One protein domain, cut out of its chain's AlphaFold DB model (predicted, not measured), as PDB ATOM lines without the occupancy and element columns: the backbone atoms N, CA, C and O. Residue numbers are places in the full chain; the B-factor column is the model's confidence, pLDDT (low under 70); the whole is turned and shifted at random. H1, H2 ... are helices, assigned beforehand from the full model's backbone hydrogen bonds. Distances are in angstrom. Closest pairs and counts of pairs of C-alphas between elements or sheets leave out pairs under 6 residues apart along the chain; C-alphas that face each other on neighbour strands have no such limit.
ATOM      1  N   ASP A  19      25.420   5.635  34.166       73.06
ATOM      2  CA  ASP A  19      25.483   4.912  35.442       73.06
ATOM      3  C   ASP A  19      26.382   5.607  36.478       73.06
ATOM      4  O   ASP A  19      26.066   5.641  37.664       73.06
ATOM      5  N   GLY A  20      27.505   6.189  36.039       73.50
ATOM      6  CA  GLY A  20      28.424   6.909  36.920       73.50
ATOM      7  C   GLY A  20      27.828   8.198  37.490       73.50
ATOM      8  O   GLY A  20      28.056   8.514  38.656       73.50
ATOM      9  N   ILE A  21      27.036   8.927  36.699       73.69
ATOM     10  CA  ILE A  21      26.349  10.142  37.162       73.69
ATOM     11  C   ILE A  21      25.174   9.766  38.063       73.69
ATOM     12  O   ILE A  21      24.998  10.389  39.104       73.69
ATOM     13  N   GLU A  22      24.397   8.738  37.711       76.00
ATOM     14  CA  GLU A  22      23.306   8.254  38.564       76.00
ATOM     15  C   GLU A  22      23.821   7.780  39.924       76.00
ATOM     16  O   GLU A  22      23.236   8.107  40.959       76.00
ATOM     17  N   HIS A  23      24.949   7.065  39.931       74.75
ATOM     18  CA  HIS A  23      25.621   6.660  41.157       74.75
ATOM     19  C   HIS A  23      26.071   7.870  41.979       74.75
ATOM     20  O   HIS A  23      25.753   7.945  43.164       74.75
ATOM     21  N   TRP A  24      26.726   8.854  41.353       73.19
ATOM     22  CA  TRP A  24      27.130  10.089  42.029       73.19
ATOM     23  C   TRP A  24      25.928  10.846  42.613       73.19
ATOM     24  O   TRP A  24      25.942  11.225  43.781       73.19
ATOM     25  N   LEU A  25      24.844  11.004  41.848       75.00
ATOM     26  CA  LEU A  25      23.609  11.648  42.304       75.00
ATOM     27  C   LEU A  25      22.977  10.907  43.499       75.00
ATOM     28  O   LEU A  25      22.430  11.539  44.409       75.00
ATOM     29  N   TYR A  26      23.056   9.574  43.518       74.31
ATOM     30  CA  TYR A  26      22.632   8.756  44.654       74.31
ATOM     31  C   TYR A  26      23.535   8.962  45.880       74.31
ATOM     32  O   TYR A  26      23.024   9.179  46.979       74.31
ATOM     33  N   GLU A  27      24.861   8.957  45.707       75.00
ATOM     34  CA  GLU A  27      25.833   9.197  46.787       75.00
ATOM     35  C   GLU A  27      25.677  10.587  47.419       75.00
ATOM     36  O   GLU A  27      25.769  10.723  48.639       75.00
ATOM     37  N   GLN A  28      25.370  11.611  46.615       66.12
ATOM     38  CA  GLN A  28      25.084  12.965  47.105       66.12
ATOM     39  C   GLN A  28      23.698  13.090  47.771       66.12
ATOM     40  O   GLN A  28      23.323  14.163  48.245       66.12
ATOM     41  N   GLY A  29      22.903  12.013  47.811       63.47
ATOM     42  CA  GLY A  29      21.545  12.016  48.359       63.47
ATOM     43  C   GLY A  29      20.545  12.850  47.549       63.47
ATOM     44  O   GLY A  29      19.444  13.121  48.040       63.47
ATOM     45  N   LEU A  30      20.919  13.246  46.326       66.19
ATOM     46  CA  LEU A  30      20.087  13.994  45.380       66.19
ATOM     47  C   LEU A  30      19.032  13.081  44.739       66.19
ATOM     48  O   LEU A  30      17.917  13.519  44.454       66.19
ATOM     49  N   LEU A  31      19.337  11.784  44.621       65.44
ATOM     50  CA  LEU A  31      18.383  10.724  44.299       65.44
ATOM     51  C   LEU A  31      18.193   9.815  45.518       65.44
ATOM     52  O   LEU A  31      19.124   9.142  45.952       65.44
ATOM     53  N   LYS A  32      16.980   9.742  46.077       54.94
ATOM     54  CA  LYS A  32      16.671   8.805  47.172       54.94
ATOM     55  C   LYS A  32      16.079   7.516  46.600       54.94
ATOM     56  O   LYS A  32      14.983   7.521  46.068       54.94
ATOM     57  N   ASN A  33      16.762   6.379  46.739       50.78
ATOM     58  CA  ASN A  33      16.259   5.057  46.305       50.78
ATOM     59  C   ASN A  33      15.900   4.946  44.803       50.78
ATOM     60  O   ASN A  33      14.973   4.219  44.454       50.78
ATOM     61  N   GLY A  34      16.568   5.696  43.917       48.97
ATOM     62  CA  GLY A  34      16.187   5.772  42.495       48.97
ATOM     63  C   GLY A  34      14.867   6.516  42.234       48.97
ATOM     64  O   GLY A  34      14.423   6.610  41.093       48.97
ATOM     65  N   LEU A  35      14.250   7.073  43.280       42.66
ATOM     66  CA  LEU A  35      13.048   7.890  43.232       42.66
ATOM     67  C   LEU A  35      13.422   9.297  43.700       42.66
ATOM     68  O   LEU A  35      13.650   9.563  44.880       42.66
ATOM     69  N   SER A  36      13.542  10.210  42.746       45.84
ATOM     70  CA  SER A  36      13.844  11.607  43.019       45.84
ATOM     71  C   SER A  36      12.921  12.226  44.084       45.84
ATOM     72  O   SER A  36      11.771  11.796  44.235       45.84
ATOM     73  N   PRO A  37      13.371  13.280  44.798       47.03
ATOM     74  CA  PRO A  37      12.460  14.123  45.574       47.03
ATOM     75  C   PRO A  37      11.269  14.556  44.705       47.03
ATOM     76  O   PRO A  37      11.414  14.660  43.487       47.03
ATOM     77  N   GLY A  38      10.090  14.774  45.305       52.84
ATOM     78  CA  GLY A  38       8.865  15.097  44.559       52.84
ATOM     79  C   GLY A  38       9.130  16.143  43.469       52.84
ATOM     80  O   GLY A  38       9.668  17.205  43.776       52.84
ATOM     81  N   ARG A  39       8.805  15.811  42.207       57.28
ATOM     82  CA  ARG A  39       9.211  16.550  40.989       57.28
ATOM     83  C   ARG A  39       8.957  18.070  41.043       57.28
ATOM     84  O   ARG A  39       9.674  18.822  40.402       57.28
ATOM     85  N   GLY A  40       7.996  18.531  41.847       55.06
ATOM     86  CA  GLY A  40       7.541  19.927  41.896       55.06
ATOM     87  C   GLY A  40       8.501  20.975  42.481       55.06
ATOM     88  O   GLY A  40       8.127  22.143  42.508       55.06
ATOM     89  N   ASP A  41       9.696  20.596  42.946       66.06
ATOM     90  CA  ASP A  41      10.674  21.531  43.538       66.06
ATOM     91  C   ASP A  41      12.084  21.410  42.932       66.06
ATOM     92  O   ASP A  41      13.057  21.918  43.500       66.06
ATOM     93  N   TRP A  42      12.231  20.727  41.788       80.81
ATOM     94  CA  TRP A  42      13.544  20.621  41.157       80.81
ATOM     95  C   TRP A  42      14.001  21.978  40.641       80.81
ATOM     96  O   TRP A  42      13.243  22.796  40.118       80.81
ATOM     97  N   ARG A  43      15.288  22.205  40.848       89.25
ATOM     98  CA  ARG A  43      16.011  23.398  40.454       89.25
ATOM     99  C   ARG A  43      17.164  22.957  39.573       89.25
ATOM    100  O   ARG A  43      17.671  21.852  39.767       89.25
ATOM    101  N   ALA A  44      17.590  23.817  38.650       93.75
ATOM    102  CA  ALA A  44      18.676  23.505  37.729       93.75
ATOM    103  C   ALA A  44      19.888  22.937  38.486       93.75
ATOM    104  O   ALA A  44      20.356  23.522  39.469       93.75
ATOM    105  N   PHE A  45      20.346  21.763  38.056       93.56
ATOM    106  CA  PHE A  45      21.457  21.012  38.642       93.56
ATOM    107  C   PHE A  45      21.295  20.691  40.132       93.56
ATOM    108  O   PHE A  45      22.280  20.512  40.836       93.56
ATOM    109  N   TYR A  46      20.063  20.669  40.644       90.12
ATOM    110  CA  TYR A  46      19.755  20.530  42.070       90.12
ATOM    111  C   TYR A  46      20.423  21.588  42.971       90.12
ATOM    112  O   TYR A  46      20.518  21.394  44.181       90.12
ATOM    113  N   GLY A  47      20.868  22.719  42.403       91.19
ATOM    114  CA  GLY A  47      21.667  23.722  43.117       91.19
ATOM    115  C   GLY A  47      23.167  23.419  43.192       91.19
ATOM    116  O   GLY A  47      23.897  24.175  43.827       91.19
ATOM    117  N   ASP A  48      23.640  22.347  42.555       89.12
ATOM    118  CA  ASP A  48      25.030  21.898  42.613       89.12
ATOM    119  C   ASP A  48      25.872  22.468  41.454       89.12
ATOM    120  O   ASP A  48      25.592  22.256  40.268       89.12
ATOM    121  N   SER A  49      26.933  23.206  41.795       92.12
ATOM    122  CA  SER A  49      27.834  23.816  40.812       92.12
ATOM    123  C   SER A  49      28.753  22.812  40.114       92.12
ATOM    124  O   SER A  49      29.104  23.030  38.956       92.12
ATOM    125  N   GLN A  50      29.113  21.701  40.761       88.12
ATOM    126  CA  GLN A  50      29.921  20.652  40.138       88.12
ATOM    127  C   GLN A  50      29.112  19.917  39.069       88.12
ATOM    128  O   GLN A  50      29.634  19.641  37.989       88.12
ATOM    129  N   LEU A  51      27.829  19.653  39.335       88.75
ATOM    130  CA  LEU A  51      26.926  19.054  38.355       88.75
ATOM    131  C   LEU A  51      26.696  19.985  37.157       88.75
ATOM    132  O   LEU A  51      26.749  19.530  36.011       88.75
ATOM    133  N   ARG A  52      26.519  21.295  37.396       94.75
ATOM    134  CA  ARG A  52      26.504  22.302  36.319       94.75
ATOM    135  C   ARG A  52      27.768  22.209  35.470       94.75
ATOM    136  O   ARG A  52      27.676  22.094  34.248       94.75
ATOM    137  N   ASP A  53      28.938  22.277  36.104       94.00
ATOM    138  CA  ASP A  53      30.222  22.302  35.403       94.00
ATOM    139  C   ASP A  53      30.465  21.004  34.626       94.00
ATOM    140  O   ASP A  53      30.991  21.036  33.512       94.00
ATOM    141  N   PHE A  54      30.016  19.866  35.156       90.75
ATOM    142  CA  PHE A  54      30.035  18.590  34.454       90.75
ATOM    143  C   PHE A  54      29.254  18.652  33.129       90.75
ATOM    144  O   PHE A  54      29.817  18.355  32.066       90.75
ATOM    145  N   PHE A  55      27.983  19.071  33.165       95.06
ATOM    146  CA  PHE A  55      27.160  19.171  31.953       95.06
ATOM    147  C   PHE A  55      27.672  20.242  30.993       95.06
ATOM    148  O   PHE A  55      27.661  20.021  29.780       95.06
ATOM    149  N   TYR A  56      28.193  21.354  31.518       96.62
ATOM    150  CA  TYR A  56      28.831  22.393  30.717       96.62
ATOM    151  C   TYR A  56      30.001  21.832  29.904       96.62
ATOM    152  O   TYR A  56      30.018  21.944  28.677       96.62
ATOM    153  N   GLN A  57      30.965  21.174  30.562       94.56
ATOM    154  CA  GLN A  57      32.140  20.624  29.879       94.56
ATOM    155  C   GLN A  57      31.758  19.539  28.872       94.56
ATOM    156  O   GLN A  57      32.301  19.510  27.766       94.56
ATOM    157  N   ARG A  58      30.799  18.673  29.225       93.19
ATOM    158  CA  ARG A  58      30.280  17.640  28.320       93.19
ATOM    159  C   ARG A  58      29.675  18.243  27.055       93.19
ATOM    160  O   ARG A  58      30.050  17.839  25.956       93.19
ATOM    161  N   LEU A  59      28.771  19.211  27.187       95.88
ATOM    162  CA  LEU A  59      28.152  19.855  26.031       95.88
ATOM    163  C   LEU A  59      29.163  20.621  25.190       95.88
ATOM    164  O   LEU A  59      29.156  20.534  23.962       95.88
ATOM    165  N   ARG A  60      30.084  21.328  25.842       95.75
ATOM    166  CA  ARG A  60      31.142  22.063  25.157       95.75
ATOM    167  C   ARG A  60      32.051  21.139  24.348       95.75
ATOM    168  O   ARG A  60      32.476  21.522  23.257       95.75
ATOM    169  N   TRP A  61      32.354  19.944  24.858       94.25
ATOM    170  CA  TRP A  61      33.097  18.918  24.121       94.25
ATOM    171  C   TRP A  61      32.331  18.459  22.877       94.25
ATOM    172  O   TRP A  61      32.881  18.516  21.777       94.25
ATOM    173  N   HIS A  62      31.053  18.106  23.033       94.75
ATOM    174  CA  HIS A  62      30.198  17.674  21.925       94.75
ATOM    175  C   HIS A  62      30.038  18.739  20.842       94.75
ATOM    176  O   HIS A  62      30.227  18.452  19.662       94.75
ATOM    177  N   ALA A  63      29.794  19.991  21.219       95.56
ATOM    178  CA  ALA A  63      29.676  21.076  20.251       95.56
ATOM    179  C   ALA A  63      30.989  21.381  19.525       95.56
ATOM    180  O   ALA A  63      30.981  21.674  18.332       95.56
ATOM    181  N   ARG A  64      32.140  21.281  20.209       94.62
ATOM    182  CA  ARG A  64      33.458  21.412  19.561       94.62
ATOM    183  C   ARG A  64      33.713  20.305  18.543       94.62
ATOM    184  O   ARG A  64      34.382  20.561  17.548       94.62
ATOM    185  N   ALA A  65      33.203  19.105  18.803       92.88
ATOM    186  CA  ALA A  65      33.308  17.967  17.902       92.88
ATOM    187  C   ALA A  65      32.229  17.957  16.800       92.88
ATOM    188  O   ALA A  65      32.263  17.092  15.933       92.88
ATOM    189  N   GLY A  66      31.286  18.909  16.810       94.25
ATOM    190  CA  GLY A  66      30.161  18.926  15.871       94.25
ATOM    191  C   GLY A  66      29.164  17.787  16.100       94.25
ATOM    192  O   GLY A  66      28.447  17.415  15.180       94.25
ATOM    193  N   HIS A  67      29.134  17.217  17.305       95.75
ATOM    194  CA  HIS A  67      28.242  16.116  17.671       95.75
ATOM    195  C   HIS A  67      26.845  16.578  18.095       95.75
ATOM    196  O   HIS A  67      25.983  15.735  18.327       95.75
ATOM    197  N   ILE A  68      26.633  17.889  18.242       96.00
ATOM    198  CA  ILE A  68      25.304  18.441  18.505       96.00
ATOM    199  C   ILE A  68      24.695  18.876  17.185       96.00
ATOM    200  O   ILE A  68      25.238  19.739  16.494       96.00
ATOM    201  N   ASP A  69      23.567  18.273  16.859       91.31
ATOM    202  CA  ASP A  69      22.777  18.585  15.681       91.31
ATOM    203  C   ASP A  69      21.376  19.056  16.074       91.31
ATOM    204  O   ASP A  69      21.004  19.074  17.247       91.31
ATOM    205  N   THR A  70      20.617  19.501  15.078       86.88
ATOM    206  CA  THR A  70      19.272  20.031  15.268       86.88
ATOM    207  C   THR A  70      18.259  19.109  14.607       86.88
ATOM    208  O   THR A  70      18.475  18.599  13.502       86.88
ATOM    209  N   TRP A  71      17.163  18.832  15.311       85.31
ATOM    210  CA  TRP A  71      16.104  17.950  14.834       85.31
ATOM    211  C   TRP A  71      14.769  18.289  15.505       85.31
ATOM    212  O   TRP A  71      14.731  18.859  16.590       85.31
ATOM    213  N   ASN A  72      13.651  17.877  14.904       76.75
ATOM    214  CA  ASN A  72      12.298  18.116  15.435       76.75
ATOM    215  C   ASN A  72      11.900  17.175  16.595       76.75
ATOM    216  O   ASN A  72      10.727  17.063  16.963       76.75
ATOM    217  N   ALA A  73      12.865  16.448  17.156       85.06
ATOM    218  CA  ALA A  73      12.704  15.566  18.303       85.06
ATOM    219  C   ALA A  73      14.074  15.213  18.900       85.06
ATOM    220  O   ALA A  73      15.037  15.107  18.135       85.06
ATOM    221  N   PRO A  74      14.157  14.928  20.215       89.50
ATOM    222  CA  PRO A  74      15.393  14.435  20.803       89.50
ATOM    223  C   PRO A  74      15.888  13.164  20.115       89.50
ATOM    224  O   PRO A  74      15.103  12.243  19.862       89.50
ATOM    225  N   ARG A  75      17.189  13.114  19.826       92.31
ATOM    226  CA  ARG A  75      17.845  11.954  19.210       92.31
ATOM    227  C   ARG A  75      19.241  11.754  19.778       92.31
ATOM    228  O   ARG A  75      19.930  12.733  20.039       92.31
ATOM    229  N   TRP A  76      19.655  10.499  19.921       93.25
ATOM    230  CA  TRP A  76      21.018  10.116  20.286       93.25
ATOM    231  C   TRP A  76      21.424   8.874  19.499       93.25
ATOM    232  O   TRP A  76      20.816   7.816  19.653       93.25
ATOM    233  N   HIS A  77      22.418   8.999  18.625       91.12
ATOM    234  CA  HIS A  77      22.905   7.897  17.804       91.12
ATOM    235  C   HIS A  77      24.363   8.128  17.403       91.12
ATOM    236  O   HIS A  77      24.738   9.243  17.055       91.12
ATOM    237  N   ASP A  78      25.187   7.080  17.471       88.88
ATOM    238  CA  ASP A  78      26.601   7.107  17.067       88.88
ATOM    239  C   ASP A  78      27.417   8.272  17.663       88.88
ATOM    240  O   ASP A  78      28.293   8.854  17.026       88.88
ATOM    241  N   GLY A  79      27.132   8.614  18.927       87.38
ATOM    242  CA  GLY A  79      27.826   9.679  19.660       87.38
ATOM    243  C   GLY A  79      27.422  11.099  19.262       87.38
ATOM    244  O   GLY A  79      28.056  12.044  19.730       87.38
ATOM    245  N   GLN A  80      26.383  11.242  18.437       93.25
ATOM    246  CA  GLN A  80      25.800  12.507  18.009       93.25
ATOM    247  C   GLN A  80      24.328  12.583  18.401       93.25
ATOM    248  O   GLN A  80      23.642  11.567  18.559       93.25
ATOM    249  N   GLY A  81      23.817  13.795  18.538       94.75
ATOM    250  CA  GLY A  81      22.408  13.986  18.806       94.75
ATOM    251  C   GLY A  81      22.040  15.417  19.107       94.75
ATOM    252  O   GLY A  81      22.849  16.333  18.978       94.75
ATOM    253  N   THR A  82      20.809  15.600  19.550       96.19
ATOM    254  CA  THR A  82      20.320  16.928  19.888       96.19
ATOM    255  C   THR A  82      20.845  17.414  21.241       96.19
ATOM    256  O   THR A  82      21.384  16.625  22.018       96.19
ATOM    257  N   ILE A  83      20.712  18.704  21.568       96.69
ATOM    258  CA  ILE A  83      21.340  19.283  22.771       96.69
ATOM    259  C   ILE A  83      20.895  18.611  24.071       96.69
ATOM    260  O   ILE A  83      21.733  18.311  24.926       96.69
ATOM    261  N   SER A  84      19.597  18.344  24.222       95.50
ATOM    262  CA  SER A  84      19.075  17.686  25.424       95.50
ATOM    263  C   SER A  84      19.623  16.266  25.557       95.50
ATOM    264  O   SER A  84      20.053  15.861  26.638       95.50
ATOM    265  N   ALA A  85      19.721  15.555  24.435       94.88
ATOM    266  CA  ALA A  85      20.278  14.220  24.388       94.88
ATOM    267  C   ALA A  85      21.798  14.204  24.589       94.88
ATOM    268  O   ALA A  85      22.321  13.335  25.275       94.88
ATOM    269  N   ALA A  86      22.528  15.201  24.093       94.50
ATOM    270  CA  ALA A  86      23.969  15.331  24.289       94.50
ATOM    271  C   ALA A  86      24.359  15.612  25.751       94.50
ATOM    272  O   ALA A  86      25.465  15.247  26.169       94.50
ATOM    273  N   MET A  87      23.466  16.217  26.548       92.88
ATOM    274  CA  MET A  87      23.678  16.386  27.992       92.88
ATOM    275  C   MET A  87      23.732  15.033  28.718       92.88
ATOM    276  O   MET A  87      24.623  14.813  29.548       92.88
ATOM    277  N   VAL A  88      22.810  14.120  28.399       92.56
ATOM    278  CA  VAL A  88      22.591  12.881  29.174       92.56
ATOM    279  C   VAL A  88      22.921  11.586  28.432       92.56
ATOM    280  O   VAL A  88      22.946  10.535  29.056       92.56
ATOM    281  N   HIS A  89      23.261  11.667  27.147       92.75
ATOM    282  CA  HIS A  89      23.517  10.552  26.219       92.75
ATOM    283  C   HIS A  89      22.328   9.597  26.065       92.75
ATOM    284  O   HIS A  89      22.509   8.396  25.893       92.75
ATOM    285  N   ASP A  90      21.116  10.147  26.117       91.69
ATOM    286  CA  ASP A  90      19.852   9.422  25.988       91.69
ATOM    287  C   ASP A  90      18.754  10.376  25.483       91.69
ATOM    288  O   ASP A  90      18.920  11.591  25.505       91.69
ATOM    289  N   THR A  91      17.629   9.838  25.028       92.12
ATOM    290  CA  THR A  91      16.458  10.603  24.568       92.12
ATOM    291  C   THR A  91      15.293  10.592  25.561       92.12
ATOM    292  O   THR A  91      14.290  11.270  25.329       92.12
ATOM    293  N   ASP A  92      15.395   9.822  26.648       92.44
ATOM    294  CA  ASP A  92      14.375   9.728  27.684       92.44
ATOM    295  C   ASP A  92      14.251  11.050  28.457       92.44
ATOM    296  O   ASP A  92      15.181  11.532  29.111       92.44
ATOM    297  N   ALA A  93      13.053  11.628  28.388       92.12
ATOM    298  CA  ALA A  93      12.691  12.855  29.073       92.12
ATOM    299  C   ALA A  93      12.796  12.731  30.600       92.12
ATOM    300  O   ALA A  93      13.277  13.654  31.254       92.12
ATOM    301  N   GLU A  94      12.400  11.594  31.182       90.56
ATOM    302  CA  GLU A  94      12.500  11.379  32.629       90.56
ATOM    303  C   GLU A  94      13.953  11.293  33.081       90.56
ATOM    304  O   GLU A  94      14.306  11.825  34.135       90.56
ATOM    305  N   LEU A  95      14.801  10.647  32.277       88.94
ATOM    306  CA  LEU A  95      16.232  10.586  32.537       88.94
ATOM    307  C   LEU A  95      16.862  11.977  32.423       88.94
ATOM    308  O   LEU A  95      17.625  12.359  33.308       88.94
ATOM    309  N   PHE A  96      16.509  12.763  31.397       93.00
ATOM    310  CA  PHE A  96      16.954  14.153  31.275       93.00
ATOM    311  C   PHE A  96      16.651  14.951  32.546       93.00
ATOM    312  O   PHE A  96      17.561  15.535  33.142       93.00
ATOM    313  N   GLU A  97      15.392  14.945  32.990       92.19
ATOM    314  CA  GLU A  97      14.992  15.681  34.187       92.19
ATOM    315  C   GLU A  97      15.754  15.159  35.413       92.19
ATOM    316  O   GLU A  97      16.277  15.952  36.195       92.19
ATOM    317  N   ARG A  98      15.835  13.830  35.592       88.75
ATOM    318  CA  ARG A  98      16.472  13.182  36.756       88.75
ATOM    319  C   ARG A  98      17.972  13.455  36.845       88.75
ATOM    320  O   ARG A  98      18.541  13.463  37.930       88.75
ATOM    321  N   MET A  99      18.626  13.626  35.708       88.75
ATOM    322  CA  MET A  99      20.071  13.822  35.648       88.75
ATOM    323  C   MET A  99      20.441  15.288  35.821       88.75
ATOM    324  O   MET A  99      21.483  15.604  36.387       88.75
ATOM    325  N   THR A 100      19.590  16.186  35.328       92.44
ATOM    326  CA  THR A 100      19.898  17.615  35.245       92.44
ATOM    327  C   THR A 100      19.176  18.464  36.283       92.44
ATOM    328  O   THR A 100      19.575  19.604  36.504       92.44
ATOM    329  N   GLY A 101      18.099  17.971  36.893       91.69
ATOM    330  CA  GLY A 101      17.199  18.777  37.720       91.69
ATOM    331  C   GLY A 101      16.405  19.833  36.936       91.69
ATOM    332  O   GLY A 101      15.749  20.674  37.549       91.69
ATOM    333  N   MET A 102      16.469  19.836  35.600       94.38
ATOM    334  CA  MET A 102      15.761  20.786  34.737       94.38
ATOM    335  C   MET A 102      14.484  20.153  34.172       94.38
ATOM    336  O   MET A 102      14.525  18.981  33.813       94.38
ATOM    337  N   PRO A 103      13.368  20.894  34.035       94.00
ATOM    338  CA  PRO A 103      12.146  20.360  33.441       94.00
ATOM    339  C   PRO A 103      12.347  20.070  31.952       94.00
ATOM    340  O   PRO A 103      13.015  20.827  31.241       94.00
ATOM    341  N   TYR A 104      11.709  19.025  31.435       93.75
ATOM    342  CA  TYR A 104      11.821  18.660  30.022       93.75
ATOM    343  C   TYR A 104      11.228  19.727  29.084       93.75
ATOM    344  O   TYR A 104      11.656  19.867  27.936       93.75
ATOM    345  N   ALA A 105      10.296  20.556  29.567       95.81
ATOM    346  CA  ALA A 105       9.859  21.748  28.842       95.81
ATOM    347  C   ALA A 105      11.032  22.671  28.461       95.81
ATOM    348  O   ALA A 105      11.045  23.232  27.367       95.81
ATOM    349  N   PHE A 106      12.043  22.800  29.330       96.69
ATOM    350  CA  PHE A 106      13.245  23.584  29.043       96.69
ATOM    351  C   PHE A 106      14.125  22.919  27.980       96.69
ATOM    352  O   PHE A 106      14.605  23.610  27.086       96.69
ATOM    353  N   ALA A 107      14.265  21.588  28.002       95.69
ATOM    354  CA  ALA A 107      14.903  20.860  26.905       95.69
ATOM    355  C   ALA A 107      14.220  21.175  25.567       95.69
ATOM    356  O   ALA A 107      14.893  21.570  24.622       95.69
ATOM    357  N   CYS A 108      12.885  21.116  25.509       97.06
ATOM    358  CA  CYS A 108      12.134  21.456  24.298       97.06
ATOM    359  C   CYS A 108      12.377  22.898  23.824       97.06
ATOM    360  O   CYS A 108      12.356  23.146  22.626       97.06
ATOM    361  N   VAL A 109      12.621  23.852  24.725       97.38
ATOM    362  CA  VAL A 109      13.001  25.218  24.331       97.38
ATOM    363  C   VAL A 109      14.374  25.244  23.663       97.38
ATOM    364  O   VAL A 109      14.527  25.888  22.630       97.38
ATOM    365  N   LEU A 110      15.365  24.547  24.226       97.00
ATOM    366  CA  LEU A 110      16.709  24.486  23.645       97.00
ATOM    367  C   LEU A 110      16.693  23.834  22.256       97.00
ATOM    368  O   LEU A 110      17.362  24.316  21.348       97.00
ATOM    369  N   GLU A 111      15.888  22.785  22.089       96.25
ATOM    370  CA  GLU A 111      15.677  22.144  20.789       96.25
ATOM    371  C   GLU A 111      14.938  23.067  19.809       96.25
ATOM    372  O   GLU A 111      15.337  23.201  18.658       96.25
ATOM    373  N   PHE A 112      13.891  23.764  20.261       96.31
ATOM    374  CA  PHE A 112      13.116  24.689  19.431       96.31
ATOM    375  C   PHE A 112      13.952  25.854  18.879       96.31
ATOM    376  O   PHE A 112      13.686  26.329  17.774       96.31
ATOM    377  N   LEU A 113      14.960  26.301  19.634       95.94
ATOM    378  CA  LEU A 113      15.899  27.356  19.240       95.94
ATOM    379  C   LEU A 113      17.163  26.828  18.548       95.94
ATOM    380  O   LEU A 113      18.123  27.586  18.390       95.94
ATOM    381  N   ASP A 114      17.186  25.548  18.165       94.19
ATOM    382  CA  ASP A 114      18.263  24.955  17.370       94.19
ATOM    383  C   ASP A 114      19.659  25.169  18.007       94.19
ATOM    384  O   ASP A 114      20.656  25.463  17.336       94.19
ATOM    385  N   VAL A 115      19.745  25.056  19.341       95.06
ATOM    386  CA  VAL A 115      20.990  25.290  20.088       95.06
ATOM    387  C   VAL A 115      21.983  24.163  19.811       95.06
ATOM    388  O   VAL A 115      21.821  23.048  20.296       95.06
ATOM    389  N   ALA A 116      23.055  24.464  19.077       95.12
ATOM    390  CA  ALA A 116      24.030  23.451  18.660       95.12
ATOM    391  C   ALA A 116      25.496  23.891  18.780       95.12
ATOM    392  O   ALA A 116      26.409  23.064  18.830       95.12
ATOM    393  N   THR A 117      25.762  25.197  18.817       95.62
ATOM    394  CA  THR A 117      27.134  25.712  18.737       95.62
ATOM    395  C   THR A 117      27.787  25.862  20.106       95.62
ATOM    396  O   THR A 117      27.135  26.105  21.122       95.62
ATOM    397  N   ARG A 118      29.125  25.796  20.127       96.62
ATOM    398  CA  ARG A 118      29.915  26.038  21.342       96.62
ATOM    399  C   ARG A 118      29.621  27.411  21.944       96.62
ATOM    400  O   ARG A 118      29.517  27.518  23.156       96.62
ATOM    401  N   ASP A 119      29.498  28.442  21.114       97.00
ATOM    402  CA  ASP A 119      29.319  29.810  21.597       97.00
ATOM    403  C   ASP A 119      27.923  30.009  22.214       97.00
ATOM    404  O   ASP A 119      27.806  30.693  23.228       97.00
ATOM    405  N   GLN A 120      26.879  29.351  21.686       97.31
ATOM    406  CA  GLN A 120      25.568  29.311  22.349       97.31
ATOM    407  C   GLN A 120      25.634  28.567  23.689       97.31
ATOM    408  O   GLN A 120      25.031  29.007  24.661       97.31
ATOM    409  N   ILE A 121      26.383  27.465  23.782       98.06
ATOM    410  CA  ILE A 121      26.545  26.722  25.044       98.06
ATOM    411  C   ILE A 121      27.307  27.551  26.076       98.06
ATOM    412  O   ILE A 121      26.894  27.604  27.228       98.06
ATOM    413  N   ASP A 122      28.389  28.221  25.673       98.25
ATOM    414  CA  ASP A 122      29.136  29.119  26.554       98.25
ATOM    415  C   ASP A 122      28.186  30.229  27.083       98.25
ATOM    416  O   ASP A 122      28.042  30.382  28.294       98.25
ATOM    417  N   GLN A 123      27.408  30.883  26.207       98.38
ATOM    418  CA  GLN A 123      26.404  31.887  26.607       98.38
ATOM    419  C   GLN A 123      25.278  31.332  27.495       98.38
ATOM    420  O   GLN A 123      24.811  32.029  28.396       98.38
ATOM    421  N   LEU A 124      24.816  30.102  27.243       98.19
ATOM    422  CA  LEU A 124      23.784  29.439  28.041       98.19
ATOM    423  C   LEU A 124      24.251  29.271  29.480       98.19
ATOM    424  O   LEU A 124      23.547  29.631  30.419       98.19
ATOM    425  N   PHE A 125      25.443  28.704  29.649       97.81
ATOM    426  CA  PHE A 125      25.970  28.399  30.967       97.81
ATOM    427  C   PHE A 125      26.428  29.657  31.703       97.81
ATOM    428  O   PHE A 125      26.372  29.655  32.928       97.81
ATOM    429  N   ASP A 126      26.768  30.748  31.013       97.88
ATOM    430  CA  ASP A 126      27.015  32.052  31.646       97.88
ATOM    431  C   ASP A 126      25.795  32.599  32.412       97.88
ATOM    432  O   ASP A 126      25.965  33.408  33.323       97.88
ATOM    433  N   VAL A 127      24.573  32.178  32.061       97.69
ATOM    434  CA  VAL A 127      23.327  32.653  32.698       97.69
ATOM    435  C   VAL A 127      22.544  31.567  33.431       97.69
ATOM    436  O   VAL A 127      21.673  31.881  34.234       97.69
TER     437      VAL A 127
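Overview. This is residues 19 to 127 of the 335 residues of an uncharacterized protein of Salinisphaera sp. Q1T1-3 (UniProt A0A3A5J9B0). A rounded cluster of mostly crossed helices surrounds the short H4, which sits near the middle between the long H3 and H6, with H5 packed on H4 and H6. H7 runs back side by side with H3; H1, H2 and the loop of residues 28 to 43 lie toward one end, the loop of residues 65 to 82 toward the other. The printed part has 109 residues with seven named helices, H1 to H7 in chain order, and no named strand: all helix. It is compact, radius of gyration of the C-alphas 13.3 A, spanning 35 by 25 by 24 A.

Arrangement. Start at H1, residues 19 to 27: it only just touches H5, residues 93 to 100, with 3 pairs of C-alphas within 8 A, the closest being Glu 22 and Met 99, 7.1 A. H2, residues 44 to 47, touches H5, closest C-alphas Phe 45 and Thr 100, 5.1 A. Along H3, residues 49 to 64, find 55 to 62, which alone touch H4, residues 83 to 88, at a steep tilt of 55 degrees; the closest C-alphas, Phe 55 and Met 87, are 6.0 A apart. H5, the hub, touches H4, closest C-alphas Val 88 and Phe 96, 6.1 A. H6, residues 104 to 112, touches H4, closest C-alphas Ser 84 and Ala 107, 5.4 A. H6 also touches H5, about perpendicular at 83 degrees, closest C-alphas Ala 93 and Tyr 104, 5.9 A. H7, residues 118 to 127, touches H3 at a shallow tilt of 18 degrees, opposite ways, closest C-alphas Ala 63 and Arg 118, 5.1 A. Each O i to N i+4 pair is within hydrogen-bond range in H1, H3, H5 and H6, against 1 of 2 in H4 and 5 of 6 in H7; H2 is too short for one.

Along the chain. Find C-alpha 19 at (25.483, 4.912, 35.442), where H1 begins. H3 runs 22.1 A from C-alpha 49 at (27.834, 23.816, 40.812); H7 runs 14.7 A to C-alpha 127 at (23.327, 32.653, 32.698).

Size, cuts and confidence. The C-alphas farthest apart, Asn 33 and Asp 119, are 37.3 A apart. The printed part has no cut; the links H1 to H2 and H3 to H4 are long. Look for pLDDT under 70 at residues 28 to 41.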